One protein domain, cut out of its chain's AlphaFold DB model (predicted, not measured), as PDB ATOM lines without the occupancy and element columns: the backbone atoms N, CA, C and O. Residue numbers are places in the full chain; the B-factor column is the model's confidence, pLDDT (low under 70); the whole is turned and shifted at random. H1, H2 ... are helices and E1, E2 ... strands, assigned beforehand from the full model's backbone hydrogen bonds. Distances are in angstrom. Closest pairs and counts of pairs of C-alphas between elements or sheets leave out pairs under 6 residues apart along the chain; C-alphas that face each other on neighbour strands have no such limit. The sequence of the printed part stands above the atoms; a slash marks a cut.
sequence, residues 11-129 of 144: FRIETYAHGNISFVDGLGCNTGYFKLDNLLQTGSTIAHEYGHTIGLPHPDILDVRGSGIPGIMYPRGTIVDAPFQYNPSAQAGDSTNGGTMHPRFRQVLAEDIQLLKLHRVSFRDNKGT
ATOM      1  N   PHE A  11      -5.697  26.562  -6.376       91.31
ATOM      2  CA  PHE A  11      -6.561  27.222  -5.424       91.31
ATOM      3  C   PHE A  11      -7.178  26.195  -4.495       91.31
ATOM      4  O   PHE A  11      -7.783  25.218  -4.949       91.31
ATOM      5  N   ARG A  12      -7.041  26.428  -3.190       90.69
ATOM      6  CA  ARG A  12      -7.776  25.658  -2.188       90.69
ATOM      7  C   ARG A  12      -9.223  26.145  -2.168       90.69
ATOM      8  O   ARG A  12      -9.466  27.346  -2.192       90.69
ATOM      9  N   ILE A  13     -10.183  25.222  -2.158       90.50
ATOM     10  CA  ILE A  13     -11.612  25.548  -2.078       90.50
ATOM     11  C   ILE A  13     -12.150  24.993  -0.768       90.50
ATOM     12  O   ILE A  13     -12.087  23.782  -0.566       90.50
ATOM     13  N   GLU A  14     -12.733  25.841   0.079       88.19
ATOM     14  CA  GLU A  14     -13.398  25.371   1.299       88.19
ATOM     15  C   GLU A  14     -14.698  26.112   1.605       88.19
ATOM     16  O   GLU A  14     -15.028  27.155   1.034       88.19
ATOM     17  N   THR A  15     -15.470  25.537   2.522       86.12
ATOM     18  CA  THR A  15     -16.733  26.094   3.014       86.12
ATOM     19  C   THR A  15     -16.523  27.213   4.036       86.12
ATOM     20  O   THR A  15     -17.387  28.082   4.171       86.12
ATOM     21  N   TYR A  16     -15.380  27.232   4.723       80.50
ATOM     22  CA  TYR A  16     -15.049  28.201   5.761       80.50
ATOM     23  C   TYR A  16     -13.712  28.875   5.474       80.50
ATOM     24  O   TYR A  16     -12.715  28.189   5.362       80.50
ATOM     25  N   ALA A  17     -13.700  30.209   5.449       72.62
ATOM     26  CA  ALA A  17     -12.487  31.006   5.314       72.62
ATOM     27  C   ALA A  17     -12.519  32.162   6.314       72.62
ATOM     28  O   ALA A  17     -13.507  32.909   6.360       72.62
ATOM     29  N   HIS A  18     -11.443  32.355   7.079       68.69
ATOM     30  CA  HIS A  18     -11.255  33.562   7.887       68.69
ATOM     31  C   HIS A  18     -11.439  34.825   7.029       68.69
ATOM     32  O   HIS A  18     -10.885  34.949   5.940       68.69
ATOM     33  N   GLY A  19     -12.282  35.753   7.488       65.38
ATOM     34  CA  GLY A  19     -12.634  36.960   6.731       65.38
ATOM     35  C   GLY A  19     -13.704  36.767   5.645       65.38
ATOM     36  O   GLY A  19     -14.157  37.758   5.082       65.38
ATOM     37  N   ASN A  20     -14.185  35.538   5.402       65.75
ATOM     38  CA  ASN A  20     -15.263  35.212   4.454       65.75
ATOM     39  C   ASN A  20     -14.990  35.582   2.978       65.75
ATOM     40  O   ASN A  20     -15.940  35.756   2.206       65.75
ATOM     41  N   ILE A  21     -13.725  35.677   2.564       75.75
ATOM     42  CA  ILE A  21     -13.333  36.143   1.225       75.75
ATOM     43  C   ILE A  21     -12.541  35.089   0.447       75.75
ATOM     44  O   ILE A  21     -11.811  34.291   1.022       75.75
ATOM     45  N   SER A  22     -12.718  35.092  -0.876       85.88
ATOM     46  CA  SER A  22     -11.756  34.474  -1.799       85.88
ATOM     47  C   SER A  22     -10.607  35.453  -2.033       85.88
ATOM     48  O   SER A  22     -10.835  36.661  -1.947       85.88
ATOM     49  N   PHE A  23      -9.403  34.947  -2.285       88.56
ATOM     50  CA  PHE A  23      -8.226  35.772  -2.528       88.56
ATOM     51  C   PHE A  23      -7.162  35.026  -3.337       88.56
ATOM     52  O   PHE A  23      -7.101  33.794  -3.349       88.56
ATOM     53  N   VAL A  24      -6.279  35.797  -3.961       91.00
ATOM     54  CA  VAL A  24      -4.971  35.348  -4.446       91.00
ATOM     55  C   VAL A  24      -3.906  35.800  -3.445       91.00
ATOM     56  O   VAL A  24      -4.046  36.864  -2.843       91.00
ATOM     57  N   ASP A  25      -2.837  35.022  -3.276       88.19
ATOM     58  CA  ASP A  25      -1.745  35.307  -2.324       88.19
ATOM     59  C   ASP A  25      -0.997  36.625  -2.558       88.19
ATOM     60  O   ASP A  25      -0.285  37.133  -1.691       88.19
ATOM     61  N   GLY A  26      -1.151  37.180  -3.751       89.31
ATOM     62  CA  GLY A  26      -0.524  38.409  -4.176       89.31
ATOM     63  C   GLY A  26      -0.861  38.697  -5.628       89.31
ATOM     64  O   GLY A  26      -1.411  37.864  -6.352       89.31
ATOM     65  N   LEU A  27      -0.526  39.904  -6.067       92.38
ATOM     66  CA  LEU A  27      -0.674  40.267  -7.464       92.38
ATOM     67  C   LEU A  27       0.298  39.441  -8.313       92.38
ATOM     68  O   LEU A  27       1.490  39.411  -8.028       92.38
ATOM     69  N   GLY A  28      -0.209  38.783  -9.351       92.00
ATOM     70  CA  GLY A  28       0.574  37.882 -10.188       92.00
ATOM     71  C   GLY A  28       0.669  36.454  -9.651       92.00
ATOM     72  O   GLY A  28       1.069  35.572 -10.391       92.00
ATOM     73  N   CYS A  29       0.303  36.179  -8.400       92.81
ATOM     74  CA  CYS A  29       0.471  34.849  -7.815       92.81
ATOM     75  C   CYS A  29      -0.476  33.803  -8.442       92.81
ATOM     76  O   CYS A  29      -1.630  34.091  -8.770       92.81
ATOM     77  N   ASN A  30       0.001  32.562  -8.573       91.62
ATOM     78  CA  ASN A  30      -0.747  31.422  -9.124       91.62
ATOM     79  C   ASN A  30      -1.282  30.468  -8.039       91.62
ATOM     80  O   ASN A  30      -1.739  29.362  -8.344       91.62
ATOM     81  N   THR A  31      -1.235  30.901  -6.778       92.19
ATOM     82  CA  THR A  31      -1.851  30.233  -5.632       92.19
ATOM     83  C   THR A  31      -2.806  31.161  -4.897       92.19
ATOM     84  O   THR A  31      -2.691  32.391  -4.953       92.19
ATOM     85  N   GLY A  32      -3.785  30.559  -4.238       90.75
ATOM     86  CA  GLY A  32      -4.742  31.289  -3.435       90.75
ATOM     87  C   GLY A  32      -5.854  30.400  -2.910       90.75
ATOM     88  O   GLY A  32      -5.761  29.169  -2.828       90.75
ATOM     89  N   TYR A  33      -6.954  31.055  -2.584       90.75
ATOM     90  CA  TYR A  33      -8.026  30.463  -1.819       90.75
ATOM     91  C   TYR A  33      -9.391  30.919  -2.339       90.75
ATOM     92  O   TYR A  33      -9.636  32.106  -2.559       90.75
ATOM     93  N   PHE A  34     -10.328  29.985  -2.467       91.50
ATOM     94  CA  PHE A  34     -11.722  30.274  -2.776       91.50
ATOM     95  C   PHE A  34     -12.659  29.815  -1.666       91.50
ATOM     96  O   PHE A  34     -12.720  28.636  -1.314       91.50
ATOM     97  N   LYS A  35     -13.513  30.735  -1.212       90.06
ATOM     98  CA  LYS A  35     -14.674  30.365  -0.405       90.06
ATOM     99  C   LYS A  35     -15.772  29.811  -1.317       90.06
ATOM    100  O   LYS A  35     -16.263  30.525  -2.196       90.06
ATOM    101  N   LEU A  36     -16.216  28.580  -1.069       89.88
ATOM    102  CA  LEU A  36     -17.191  27.866  -1.900       89.88
ATOM    103  C   LEU A  36     -18.472  28.680  -2.142       89.88
ATOM    104  O   LEU A  36     -18.906  28.814  -3.284       89.88
ATOM    105  N   ASP A  37     -19.032  29.309  -1.107       87.69
ATOM    106  CA  ASP A  37     -20.239  30.138  -1.243       87.69
ATOM    107  C   ASP A  37     -20.062  31.288  -2.249       87.69
ATOM    108  O   ASP A  37     -20.987  31.647  -2.977       87.69
ATOM    109  N   ASN A  38     -18.870  31.893  -2.294       86.25
ATOM    110  CA  ASN A  38     -18.576  33.002  -3.202       86.25
ATOM    111  C   ASN A  38     -18.461  32.526  -4.655       86.25
ATOM    112  O   ASN A  38     -18.853  33.267  -5.562       86.25
ATOM    113  N   LEU A  39     -17.947  31.309  -4.867       86.25
ATOM    114  CA  LEU A  39     -17.896  30.662  -6.179       86.25
ATOM    115  C   LEU A  39     -19.293  30.287  -6.676       86.25
ATOM    116  O   LEU A  39     -19.632  30.550  -7.828       86.25
ATOM    117  N   LEU A  40     -20.119  29.712  -5.799       88.19
ATOM    118  CA  LEU A  40     -21.477  29.284  -6.145       88.19
ATOM    119  C   LEU A  40     -22.421  30.463  -6.417       88.19
ATOM    120  O   LEU A  40     -23.408  30.305  -7.132       88.19
ATOM    121  N   GLN A  41     -22.118  31.654  -5.891       87.62
ATOM    122  CA  GLN A  41     -22.912  32.857  -6.136       87.62
ATOM    123  C   GLN A  41     -22.835  33.340  -7.593       87.62
ATOM    124  O   GLN A  41     -23.838  33.802  -8.142       87.62
ATOM    125  N   THR A  42     -21.641  33.333  -8.195       91.69
ATOM    126  CA  THR A  42     -21.411  33.836  -9.557       91.69
ATOM    127  C   THR A  42     -20.008  33.492 -10.063       91.69
ATOM    128  O   THR A  42     -19.032  33.526  -9.314       91.69
ATOM    129  N   GLY A  43     -19.885  33.262 -11.376       92.19
ATOM    130  CA  GLY A  43     -18.596  33.075 -12.047       92.19
ATOM    131  C   GLY A  43     -17.705  34.325 -12.070       92.19
ATOM    132  O   GLY A  43     -16.508  34.220 -12.325       92.19
ATOM    133  N   SER A  44     -18.235  35.513 -11.764       95.12
ATOM    134  CA  SER A  44     -17.419  36.733 -11.724       95.12
ATOM    135  C   SER A  44     -16.439  36.764 -10.545       95.12
ATOM    136  O   SER A  44     -15.483  37.533 -10.580       95.12
ATOM    137  N   THR A  45     -16.668  35.969  -9.490       93.81
ATOM    138  CA  THR A  45     -15.729  35.855  -8.364       93.81
ATOM    139  C   THR A  45     -14.431  35.207  -8.835       93.81
ATOM    140  O   THR A  45     -13.370  35.793  -8.667       93.81
ATOM    141  N   ILE A  46     -14.506  34.037  -9.481       93.88
ATOM    142  CA  ILE A  46     -13.302  33.353  -9.973       93.88
ATOM    143  C   ILE A  46     -12.591  34.172 -11.049       93.88
ATOM    144  O   ILE A  46     -11.369  34.241 -11.047       93.88
ATOM    145  N   ALA A  47     -13.337  34.853 -11.923       95.75
ATOM    146  CA  ALA A  47     -12.745  35.733 -12.926       95.75
ATOM    147  C   ALA A  47     -12.010  36.936 -12.303       95.75
ATOM    148  O   ALA A  47     -10.976  37.344 -12.821       95.75
ATOM    149  N   HIS A  48     -12.514  37.479 -11.191       97.00
ATOM    150  CA  HIS A  48     -11.860  38.556 -10.443       97.00
ATOM    151  C   HIS A  48     -10.547  38.098  -9.803       97.00
ATOM    152  O   HIS A  48      -9.522  38.740 -10.006       97.00
ATOM    153  N   GLU A  49     -10.557  36.961  -9.097       94.94
ATOM    154  CA  GLU A  49      -9.322  36.419  -8.513       94.94
ATOM    155  C   GLU A  49      -8.326  36.018  -9.609       94.94
ATOM    156  O   GLU A  49      -7.150  36.352  -9.533       94.94
ATOM    157  N   TYR A  50      -8.788  35.411 -10.704       95.06
ATOM    158  CA  TYR A  50      -7.910  35.122 -11.839       95.06
ATOM    159  C   TYR A  50      -7.309  36.396 -12.453       95.06
ATOM    160  O   TYR A  50      -6.160  36.386 -12.888       95.06
ATOM    161  N   GLY A  51      -8.044  37.513 -12.437       96.75
ATOM    162  CA  GLY A  51      -7.517  38.834 -12.774       96.75
ATOM    163  C   GLY A  51      -6.299  39.215 -11.927       96.75
ATOM    164  O   GLY A  51      -5.285  39.644 -12.482       96.75
ATOM    165  N   HIS A  52      -6.347  38.984 -10.612       96.62
ATOM    166  CA  HIS A  52      -5.189  39.172  -9.732       96.62
ATOM    167  C   HIS A  52      -4.030  38.242 -10.089       96.62
ATOM    168  O   HIS A  52      -2.894  38.711 -10.164       96.62
ATOM    169  N   THR A  53      -4.301  36.972 -10.397       95.12
ATOM    170  CA  THR A  53      -3.283  36.017 -10.868       95.12
ATOM    171  C   THR A  53      -2.552  36.499 -12.120       95.12
ATOM    172  O   THR A  53      -1.344  36.326 -12.234       95.12
ATOM    173  N   ILE A  54      -3.238  37.177 -13.043       95.00
ATOM    174  CA  ILE A  54      -2.612  37.750 -14.249       95.00
ATOM    175  C   ILE A  54      -2.170  39.212 -14.072       95.00
ATOM    176  O   ILE A  54      -1.896  39.911 -15.048       95.00
ATOM    177  N   GLY A  55      -2.066  39.682 -12.828       94.69
ATOM    178  CA  GLY A  55      -1.429  40.955 -12.500       94.69
ATOM    179  C   GLY A  55      -2.341  42.184 -12.535       94.69
ATOM    180  O   GLY A  55      -1.831  43.306 -12.527       94.69
ATOM    181  N   LEU A  56      -3.666  42.020 -12.551       97.25
ATOM    182  CA  LEU A  56      -4.602  43.141 -12.441       97.25
ATOM    183  C   LEU A  56      -4.866  43.503 -10.970       97.25
ATOM    184  O   LEU A  56      -5.326  42.649 -10.214       97.25
ATOM    185  N   PRO A  57      -4.588  44.739 -10.522       96.50
ATOM    186  CA  PRO A  57      -4.940  45.182  -9.175       96.50
ATOM    187  C   PRO A  57      -6.416  45.600  -9.096       96.50
ATOM    188  O   PRO A  57      -7.087  45.769 -10.115       96.50
ATOM    189  N   HIS A  58      -6.921  45.824  -7.879       97.19
ATOM    190  CA  HIS A  58      -8.153  46.605  -7.719       97.19
ATOM    191  C   HIS A  58      -7.936  48.051  -8.198       97.19
ATOM    192  O   HIS A  58      -6.835  48.581  -8.031       97.19
ATOM    193  N   PRO A  59      -8.963  48.714  -8.759       96.62
ATOM    194  CA  PRO A  59      -8.934  50.154  -9.009       96.62
ATOM    195  C   PRO A  59      -8.872  50.971  -7.708       96.62
ATOM    196  O   PRO A  59      -9.479  50.588  -6.709       96.62
ATOM    197  N   ASP A  60      -8.220  52.137  -7.743       96.06
ATOM    198  CA  ASP A  60      -8.110  53.037  -6.579       96.06
ATOM    199  C   ASP A  60      -9.411  53.809  -6.283       96.06
ATOM    200  O   ASP A  60      -9.723  54.126  -5.134       96.06
ATOM    201  N   ILE A  61     -10.179  54.144  -7.324       96.81
ATOM    202  CA  ILE A  61     -11.434  54.894  -7.199       96.81
ATOM    203  C   ILE A  61     -12.569  53.896  -7.013       96.81
ATOM    204  O   ILE A  61     -12.910  53.189  -7.948       96.81
ATOM    205  N   LEU A  62     -13.172  53.856  -5.824       97.81
ATOM    206  CA  LEU A  62     -14.207  52.870  -5.481       97.81
ATOM    207  C   LEU A  62     -15.636  53.428  -5.442       97.81
ATOM    208  O   LEU A  62     -16.559  52.673  -5.163       97.81
ATOM    209  N   ASP A  63     -15.843  54.714  -5.727       98.25
ATOM    210  CA  ASP A  63     -17.175  55.263  -6.009       98.25
ATOM    211  C   ASP A  63     -17.290  55.548  -7.501       98.25
ATOM    212  O   ASP A  63     -16.614  56.429  -8.031       98.25
ATOM    213  N   VAL A  64     -18.115  54.751  -8.177       97.62
ATOM    214  CA  VAL A  64     -18.243  54.740  -9.639       97.62
ATOM    215  C   VAL A  64     -19.694  54.861 -10.091       97.62
ATOM    216  O   VAL A  64     -20.061  54.430 -11.184       97.62
ATOM    217  N   ARG A  65     -20.544  55.455  -9.250       98.31
ATOM    218  CA  ARG A  65     -21.916  55.814  -9.635       98.31
ATOM    219  C   ARG A  65     -21.919  56.686 -10.893       98.31
ATOM    220  O   ARG A  65     -21.095  57.587 -11.031       98.31
ATOM    221  N   GLY A  66     -22.845  56.416 -11.809       97.62
ATOM    222  CA  GLY A  66     -22.937  57.077 -13.112       97.62
ATOM    223  C   GLY A  66     -21.972  56.548 -14.180       97.62
ATOM    224  O   GLY A  66     -22.088  56.953 -15.336       97.62
ATOM    225  N   SER A  67     -21.064  55.628 -13.838       95.38
ATOM    226  CA  SER A  67     -20.094  55.046 -14.782       95.38
ATOM    227  C   SER A  67     -20.612  53.796 -15.502       95.38
ATOM    228  O   SER A  67     -19.928  53.256 -16.369       95.38
ATOM    229  N   GLY A  68     -21.823  53.332 -15.176       95.62
ATOM    230  CA  GLY A  68     -22.433  52.151 -15.783       95.62
ATOM    231  C   GLY A  68     -22.010  50.841 -15.116       95.62
ATOM    232  O   GLY A  68     -21.933  50.747 -13.893       95.62
ATOM    233  N   ILE A  69     -21.813  49.796 -15.925       97.00
ATOM    234  CA  ILE A  69     -21.508  48.444 -15.437       97.00
ATOM    235  C   ILE A  69     -20.104  48.431 -14.805       97.00
ATOM    236  O   ILE A  69     -19.157  48.884 -15.449       97.00
ATOM    237  N   PRO A  70     -19.926  47.893 -13.584       97.19
ATOM    238  CA  PRO A  70     -18.608  47.808 -12.966       97.19
ATOM    239  C   PRO A  70     -17.705  46.800 -13.697       97.19
ATOM    240  O   PRO A  70     -18.125  45.688 -14.026       97.19
ATOM    241  N   GLY A  71     -16.441  47.173 -13.900       98.06
ATOM    242  CA  GLY A  71     -15.392  46.283 -14.411       98.06
ATOM    243  C   GLY A  71     -15.084  45.093 -13.494       98.06
ATOM    244  O   GLY A  71     -15.460  45.070 -12.313       98.06
ATOM    245  N   ILE A  72     -14.382  44.089 -14.024       98.25
ATOM    246  CA  ILE A  72     -14.204  42.801 -13.333       98.25
ATOM    247  C   ILE A  72     -13.365  42.936 -12.066       98.25
ATOM    248  O   ILE A  72     -13.575  42.189 -11.109       98.25
ATOM    249  N   MET A  73     -12.476  43.930 -12.020       98.12
ATOM    250  CA  MET A  73     -11.536  44.136 -10.922       98.12
ATOM    251  C   MET A  73     -12.063  45.001  -9.774       98.12
ATOM    252  O   MET A  73     -11.366  45.169  -8.780       98.12
ATOM    253  N   TYR A  74     -13.291  45.521  -9.832       97.88
ATOM    254  CA  TYR A  74     -13.848  46.268  -8.698       97.88
ATOM    255  C   TYR A  74     -14.135  45.344  -7.506       97.88
ATOM    256  O   TYR A  74     -14.843  44.354  -7.684       97.88
ATOM    257  N   PRO A  75     -13.671  45.624  -6.275       95.81
ATOM    258  CA  PRO A  75     -13.972  44.808  -5.094       95.81
ATOM    259  C   PRO A  75     -15.438  44.942  -4.638       95.81
ATOM    260  O   PRO A  75     -16.153  45.859  -5.041       95.81
ATOM    261  N   ARG A  76     -15.916  44.030  -3.774       95.00
ATOM    262  CA  ARG A  76     -17.314  44.012  -3.264       95.00
ATOM    263  C   ARG A  76     -17.723  45.297  -2.523       95.00
ATOM    264  O   ARG A  76     -18.912  45.582  -2.426       95.00
ATOM    265  N   GLY A  77     -16.753  46.050  -2.002       95.75
ATOM    266  CA  GLY A  77     -16.964  47.324  -1.306       95.75
ATOM    267  C   GLY A  77     -17.208  48.529  -2.220       95.75
ATOM    268  O   GLY A  77     -17.449  49.618  -1.714       95.75
ATOM    269  N   THR A  78     -17.155  48.351  -3.542       98.19
ATOM    270  CA  THR A  78     -17.357  49.435  -4.517       98.19
ATOM    271  C   THR A  78     -18.772  50.012  -4.414       98.19
ATOM    272  O   THR A  78     -19.755  49.266  -4.335       98.19
ATOM    273  N   ILE A  79     -18.875  51.339  -4.438       98.56
ATOM    274  CA  ILE A  79     -20.123  52.094  -4.497       98.56
ATOM    275  C   ILE A  79     -20.518  52.248  -5.970       98.56
ATOM    276  O   ILE A  79     -19.750  52.748  -6.790       98.56
ATOM    277  N   VAL A  80     -21.721  51.790  -6.305       98.56
ATOM    278  CA  VAL A  80     -22.254  51.706  -7.672       98.56
ATOM    279  C   VAL A  80     -23.682  52.233  -7.709       98.56
ATOM    280  O   VAL A  80     -24.288  52.476  -6.665       98.56
ATOM    281  N   ASP A  81     -24.237  52.411  -8.907       98.56
ATOM    282  CA  ASP A  81     -25.648  52.762  -9.046       98.56
ATOM    283  C   ASP A  81     -26.550  51.668  -8.455       98.56
ATOM    284  O   ASP A  81     -26.236  50.477  -8.521       98.56
ATOM    285  N   ALA A  82     -27.704  52.074  -7.914       98.31
ATOM    286  CA  ALA A  82     -28.652  51.198  -7.222       98.31
ATOM    287  C   ALA A  82     -28.938  49.853  -7.931       98.31
ATOM    288  O   ALA A  82     -28.906  48.822  -7.256       98.31
ATOM    289  N   PRO A  83     -29.143  49.785  -9.267       98.31
ATOM    290  CA  PRO A  83     -29.389  48.515  -9.959       98.31
ATOM    291  C   PRO A  83     -28.260  47.482  -9.840       98.31
ATOM    292  O   PRO A  83     -28.507  46.295 -10.053       98.31
ATOM    293  N   PHE A  84     -27.041  47.917  -9.510       98.44
ATOM    294  CA  PHE A  84     -25.856  47.070  -9.387       98.44
ATOM    295  C   PHE A  84     -25.492  46.728  -7.932       98.44
ATOM    296  O   PHE A  84     -24.524  46.002  -7.692       98.44
ATOM    297  N   GLN A  85     -26.251  47.223  -6.950       98.38
ATOM    298  CA  GLN A  85     -26.063  46.907  -5.531       98.38
ATOM    299  C   GLN A  85     -26.593  45.499  -5.187       98.38
ATOM    300  O   GLN A  85     -27.388  44.924  -5.936       98.38
ATOM    301  N   TYR A  86     -26.204  44.937  -4.035       96.88
ATOM    302  CA  TYR A  86     -26.873  43.732  -3.502       96.88
ATOM    303  C   TYR A  86     -28.352  43.996  -3.214       96.88
ATOM    304  O   TYR A  86     -29.196  43.137  -3.465       96.88
ATOM    305  N   ASN A  87     -28.649  45.194  -2.716       98.12
ATOM    306  CA  ASN A  87     -29.989  45.692  -2.465       98.12
ATOM    307  C   ASN A  87     -30.159  47.055  -3.156       98.12
ATOM    308  O   ASN A  87     -29.618  48.052  -2.669       98.12
ATOM    309  N   PRO A  88     -30.917  47.139  -4.263       98.06
ATOM    310  CA  PRO A  88     -31.155  48.405  -4.960       98.06
ATOM    311  C   PRO A  88     -31.892  49.467  -4.136       98.06
ATOM    312  O   PRO A  88     -31.830  50.645  -4.472       98.06
ATOM    313  N   SER A  89     -32.578  49.074  -3.061       98.25
ATOM    314  CA  SER A  89     -33.278  50.002  -2.166       98.25
ATOM    315  C   SER A  89     -32.408  50.497  -1.003       98.25
ATOM    316  O   SER A  89     -32.852  51.356  -0.245       98.25
ATOM    317  N   ALA A  90     -31.200  49.952  -0.821       98.25
ATOM    318  CA  ALA A  90     -30.283  50.388   0.228       98.25
ATOM    319  C   ALA A  90     -29.575  51.696  -0.149       98.25
ATOM    320  O   ALA A  90     -29.325  51.975  -1.325       98.25
ATOM    321  N   GLN A  91     -29.195  52.471   0.868       98.12
ATOM    322  CA  GLN A  91     -28.339  53.635   0.677       98.12
ATOM    323  C   GLN A  91     -26.970  53.196   0.139       98.12
ATOM    324  O   GLN A  91     -26.348  52.284   0.677       98.12
ATOM    325  N   ALA A  92     -26.485  53.874  -0.901       97.81
ATOM    326  CA  ALA A  92     -25.162  53.640  -1.468       97.81
ATOM    327  C   ALA A  92     -24.062  53.686  -0.385       97.81
ATOM    328  O   ALA A  92     -23.991  54.635   0.400       97.81
ATOM    329  N   GLY A  93     -23.218  52.653  -0.348       96.25
ATOM    330  CA  GLY A  93     -22.146  52.481   0.640       96.25
ATOM    331  C   GLY A  93     -22.561  51.812   1.956       96.25
ATOM    332  O   GLY A  93     -21.686  51.442   2.737       96.25
ATOM    333  N   ASP A  94     -23.856  51.591   2.206       97.38
ATOM    334  CA  ASP A  94     -24.321  50.842   3.378       97.38
ATOM    335  C   ASP A  94     -24.094  49.336   3.185       97.38
ATOM    336  O   ASP A  94     -24.973  48.591   2.744       97.38
ATOM    337  N   SER A  95     -22.890  48.871   3.510       93.19
ATOM    338  CA  SER A  95     -22.505  47.464   3.370       93.19
ATOM    339  C   SER A  95     -23.361  46.514   4.214       93.19
ATOM    340  O   SER A  95     -23.533  45.359   3.828       93.19
ATOM    341  N   THR A  96     -23.953  46.990   5.314       94.75
ATOM    342  CA  THR A  96     -24.793  46.165   6.196       94.75
ATOM    343  C   THR A  96     -26.161  45.861   5.595       94.75
ATOM    344  O   THR A  96     -26.698  44.777   5.820       94.75
ATOM    345  N   ASN A  97     -26.687  46.769   4.768       96.69
ATOM    346  CA  ASN A  97     -27.972  46.605   4.087       96.69
ATOM    347  C   ASN A  97     -27.840  46.263   2.595       96.69
ATOM    348  O   ASN A  97     -28.848  46.205   1.886       96.69
ATOM    349  N   GLY A  98     -26.618  46.012   2.112       97.38
ATOM    350  CA  GLY A  98     -26.354  45.625   0.726       97.38
ATOM    351  C   GLY A  98     -26.244  46.797  -0.254       97.38
ATOM    352  O   GLY A  98     -26.463  46.610  -1.447       97.38
ATOM    353  N   GLY A  99     -25.895  47.987   0.229       98.19
ATOM    354  CA  GLY A  99     -25.672  49.212  -0.543       98.19
ATOM    355  C   GLY A  99     -24.350  49.271  -1.316       98.19
ATOM    356  O   GLY A  99     -23.986  50.326  -1.828       98.19
ATOM    357  N   THR A 100     -23.603  48.168  -1.393       97.88
ATOM    358  CA  THR A 100     -22.385  48.054  -2.209       97.88
ATOM    359  C   THR A 100     -22.599  47.100  -3.378       97.88
ATOM    360  O   THR A 100     -23.600  46.380  -3.454       97.88
ATOM    361  N   MET A 101     -21.663  47.111  -4.319       97.56
ATOM    362  CA  MET A 101     -21.742  46.363  -5.567       97.56
ATOM    363  C   MET A 101     -21.913  44.851  -5.363       97.56
ATOM    364  O   MET A 101     -21.104  44.184  -4.710       97.56
ATOM    365  N   HIS A 102     -22.912  44.286  -6.041       97.19
ATOM    366  CA  HIS A 102     -23.093  42.846  -6.156       97.19
ATOM    367  C   HIS A 102     -22.211  42.283  -7.289       97.19
ATOM    368  O   HIS A 102     -22.395  42.655  -8.450       97.19
ATOM    369  N   PRO A 103     -21.310  41.313  -7.023       95.81
ATOM    370  CA  PRO A 103     -20.342  40.837  -8.015       95.81
ATOM    371  C   PRO A 103     -20.929  40.284  -9.299       95.81
ATOM    372  O   PRO A 103     -20.292  40.411 -10.333       95.81
ATOM    373  N   ARG A 104     -22.153  39.745  -9.261       96.31
ATOM    374  CA  ARG A 104     -22.822  39.174 -10.434       96.31
ATOM    375  C   ARG A 104     -22.957  40.154 -11.604       96.31
ATOM    376  O   ARG A 104     -23.209  39.716 -12.718       96.31
ATOM    377  N   PHE A 105     -22.874  41.456 -11.331       97.31
ATOM    378  CA  PHE A 105     -22.980  42.505 -12.339       97.31
ATOM    379  C   PHE A 105     -21.637  42.918 -12.935       97.31
ATOM    380  O   PHE A 105     -21.633  43.660 -13.910       97.31
ATOM    381  N   ARG A 106     -20.512  42.456 -12.381       97.00
ATOM    382  CA  ARG A 106     -19.195  42.730 -12.949       97.00
ATOM    383  C   ARG A 106     -19.072  42.138 -14.347       97.00
ATOM    384  O   ARG A 106     -19.547  41.029 -14.598       97.00
ATOM    385  N   GLN A 107     -18.357  42.835 -15.218       97.31
ATOM    386  CA  GLN A 107     -17.988  42.337 -16.541       97.31
ATOM    387  C   GLN A 107     -16.521  42.626 -16.827       97.31
ATOM    388  O   GLN A 107     -15.973  43.591 -16.312       97.31
ATOM    389  N   VAL A 108     -15.889  41.794 -17.656       97.38
ATOM    390  CA  VAL A 108     -14.576  42.130 -18.219       97.38
ATOM    391  C   VAL A 108     -14.789  43.233 -19.247       97.38
ATOM    392  O   VAL A 108     -15.480  43.015 -20.246       97.38
ATOM    393  N   LEU A 109     -14.216  44.406 -18.994       96.69
ATOM    394  CA  LEU A 109     -14.303  45.559 -19.884       96.69
ATOM    395  C   LEU A 109     -13.005  45.746 -20.677       96.69
ATOM    396  O   LEU A 109     -11.977  45.117 -20.410       96.69
ATOM    397  N   ALA A 110     -13.043  46.617 -21.686       96.44
ATOM    398  CA  ALA A 110     -11.873  46.897 -22.517       96.44
ATOM    399  C   ALA A 110     -10.722  47.496 -21.692       96.44
ATOM    400  O   ALA A 110      -9.555  47.220 -21.969       96.44
ATOM    401  N   GLU A 111     -11.047  48.279 -20.667       95.06
ATOM    402  CA  GLU A 111     -10.099  48.889 -19.738       95.06
ATOM    403  C   GLU A 111      -9.337  47.820 -18.941       95.06
ATOM    404  O   GLU A 111      -8.115  47.917 -18.823       95.06
ATOM    405  N   ASP A 112     -10.017  46.758 -18.489       96.69
ATOM    406  CA  ASP A 112      -9.381  45.629 -17.793       96.69
ATOM    407  C   ASP A 112      -8.330  44.955 -18.699       96.69
ATOM    408  O   ASP A 112      -7.210  44.671 -18.277       96.69
ATOM    409  N   ILE A 113      -8.648  44.772 -19.988       95.69
ATOM    410  CA  ILE A 113      -7.727  44.188 -20.979       95.69
ATOM    411  C   ILE A 113      -6.540  45.124 -21.249       95.69
ATOM    412  O   ILE A 113      -5.399  44.671 -21.376       95.69
ATOM    413  N   GLN A 114      -6.778  46.433 -21.333       96.50
ATOM    414  CA  GLN A 114      -5.712  47.418 -21.542       96.50
ATOM    415  C   GLN A 114      -4.723  47.448 -20.370       96.50
ATOM    416  O   GLN A 114      -3.514  47.592 -20.594       96.50
ATOM    417  N   LEU A 115      -5.208  47.261 -19.138       95.88
ATOM    418  CA  LEU A 115      -4.380  47.227 -17.929       95.88
ATOM    419  C   LEU A 115      -3.398  46.049 -17.895       95.88
ATOM    420  O   LEU A 115      -2.318  46.203 -17.323       95.88
ATOM    421  N   LEU A 116      -3.692  44.945 -18.594       94.62
ATOM    422  CA  LEU A 116      -2.747  43.830 -18.772       94.62
ATOM    423  C   LEU A 116      -1.490  44.232 -19.553       94.62
ATOM    424  O   LEU A 116      -0.485  43.525 -19.515       94.62
ATOM    425  N   LYS A 117      -1.534  45.353 -20.292       94.75
ATOM    426  CA  LYS A 117      -0.406  45.880 -21.076       94.75
ATOM    427  C   LYS A 117       0.229  44.806 -21.967       94.75
ATOM    428  O   LYS A 117       1.450  44.735 -22.077       94.75
ATOM    429  N   LEU A 118      -0.602  44.012 -22.650       93.31
ATOM    430  CA  LEU A 118      -0.177  42.857 -23.459       93.31
ATOM    431  C   LEU A 118       0.908  43.184 -24.498       93.31
ATOM    432  O   LEU A 118       1.735  42.338 -24.814       93.31
ATOM    433  N   HIS A 119       0.969  44.431 -24.976       93.75
ATOM    434  CA  HIS A 119       2.029  44.930 -25.862       93.75
ATOM    435  C   HIS A 119       3.446  44.888 -25.253       93.75
ATOM    436  O   HIS A 119       4.420  45.096 -25.971       93.75
ATOM    437  N   ARG A 120       3.573  44.669 -23.938       93.31
ATOM    438  CA  ARG A 120       4.848  44.536 -23.214       93.31
ATOM    439  C   ARG A 120       5.249  43.084 -22.968       93.31
ATOM    440  O   ARG A 120       6.339  42.847 -22.458       93.31
ATOM    441  N   VAL A 121       4.374  42.129 -23.282       93.94
ATOM    442  CA  VAL A 121       4.634  40.709 -23.047       93.94
ATOM    443  C   VAL A 121       5.619  40.209 -24.096       93.94
ATOM    444  O   VAL A 121       5.393  40.340 -25.298       93.94
ATOM    445  N   SER A 122       6.719  39.626 -23.632       93.38
ATOM    446  CA  SER A 122       7.685  38.947 -24.493       93.38
ATOM    447  C   SER A 122       7.151  37.577 -24.889       93.38
ATOM    448  O   SER A 122       6.707  36.809 -24.036       93.38
ATOM    449  N   PHE A 123       7.243  37.251 -26.176       94.56
ATOM    450  CA  PHE A 123       6.820  35.957 -26.698       94.56
ATOM    451  C   PHE A 123       8.029  35.086 -27.025       94.56
ATOM    452  O   PHE A 123       8.959  35.520 -27.706       94.56
ATOM    453  N   ARG A 124       7.982  33.831 -26.580       92.56
ATOM    454  CA  ARG A 124       8.909  32.769 -26.974       92.56
ATOM    455  C   ARG A 124       8.087  31.604 -27.509       92.56
ATOM    456  O   ARG A 124       7.140  31.176 -26.861       92.56
ATOM    457  N   ASP A 125       8.413  31.131 -28.708       93.06
ATOM    458  CA  ASP A 125       7.690  30.034 -29.368       93.06
ATOM    459  C   ASP A 125       6.165  30.279 -29.449       93.06
ATOM    460  O   ASP A 125       5.354  29.391 -29.189       93.06
ATOM    461  N   ASN A 126       5.773  31.518 -29.782       92.38
ATOM    462  CA  ASN A 126       4.383  32.008 -29.820       92.38
ATOM    463  C   ASN A 126       3.622  31.945 -28.480       92.38
ATOM    464  O   ASN A 126       2.396  32.048 -28.464       92.38
ATOM    465  N   LYS A 127       4.327  31.816 -27.351       92.06
ATOM    466  CA  LYS A 127       3.753  31.851 -26.001       92.06
ATOM    467  C   LYS A 127       4.289  33.052 -25.230       92.06
ATOM    468  O   LYS A 127       5.491  33.305 -25.237       92.06
ATOM    469  N   GLY A 128       3.391  33.779 -24.574       92.44
ATOM    470  CA  GLY A 128       3.714  34.845 -23.632       92.44
ATOM    471  C   GLY A 128       3.216  34.464 -22.243       92.44
ATOM    472  O   GLY A 128       2.135  33.891 -22.122       92.44
ATOM    473  N   THR A 129       4.006  34.767 -21.218       92.06
ATOM    474  CA  THR A 129       3.640  34.531 -19.816       92.06
ATOM    475  C   THR A 129       3.220  35.846 -19.176       92.06
ATOM    476  O   THR A 129       3.865  36.873 -19.390       92.06
TER     477      THR A 129
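What this domain is: This is residues 11 to 129 of the 144 residues of an uncharacterized protein of Pedobacter sp (UniProt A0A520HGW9). This domain has little regular structure: a small sheet of two parallel strands, E1 and E2, forms one side, H2 lies next to E2 near the middle, and a long looping stretch, residues 54 to 109, leads to H3, with residues 122 to 127 sticking out. The 119 printed residues have named elements E1 E2 H1 H2 H3 in chain order, mixed in class, holding only 32 residues. The whole is compact, radius of gyration of the C-alphas 15.5 A, spanning 53 by 35 by 20 A.

How they stand to each other: E1, residues 11 to 14, and E2, residues 31 to 35, are parallel at 23 degrees; N 34 and O 12 are within hydrogen-bond range at 2.8 A. The closest C-alphas of E2 and H2, residues 43 to 53, are those of Thr 31 and Thr 53, 7.9 A apart. H1, residues 36 to 41, and H2 only just touch, only at the corner, with 3 pairs of C-alphas within 8 A, the closest Leu 39 and Thr 45 at 6.0 A. H3, residues 110 to 115, touches no helix. In H1, H2 and H3 every O i to N i+4 pair is within hydrogen-bond range.

Where its parts are: From first to last C-alpha E2 measures 13.8 A and H2 15.6 A. C-alpha 11 is at (-6.561, 27.222, -5.424), C-alpha 115 at (-4.380, 47.227, -17.929).

The domain as a whole: The two farthest C-alphas, Ser 89 and Asp 125, are 53.1 A apart. The printed part has no cut; the links E1 to E2 and H2 to H3 are long. Residues 18 to 20 are under pLDDT 70.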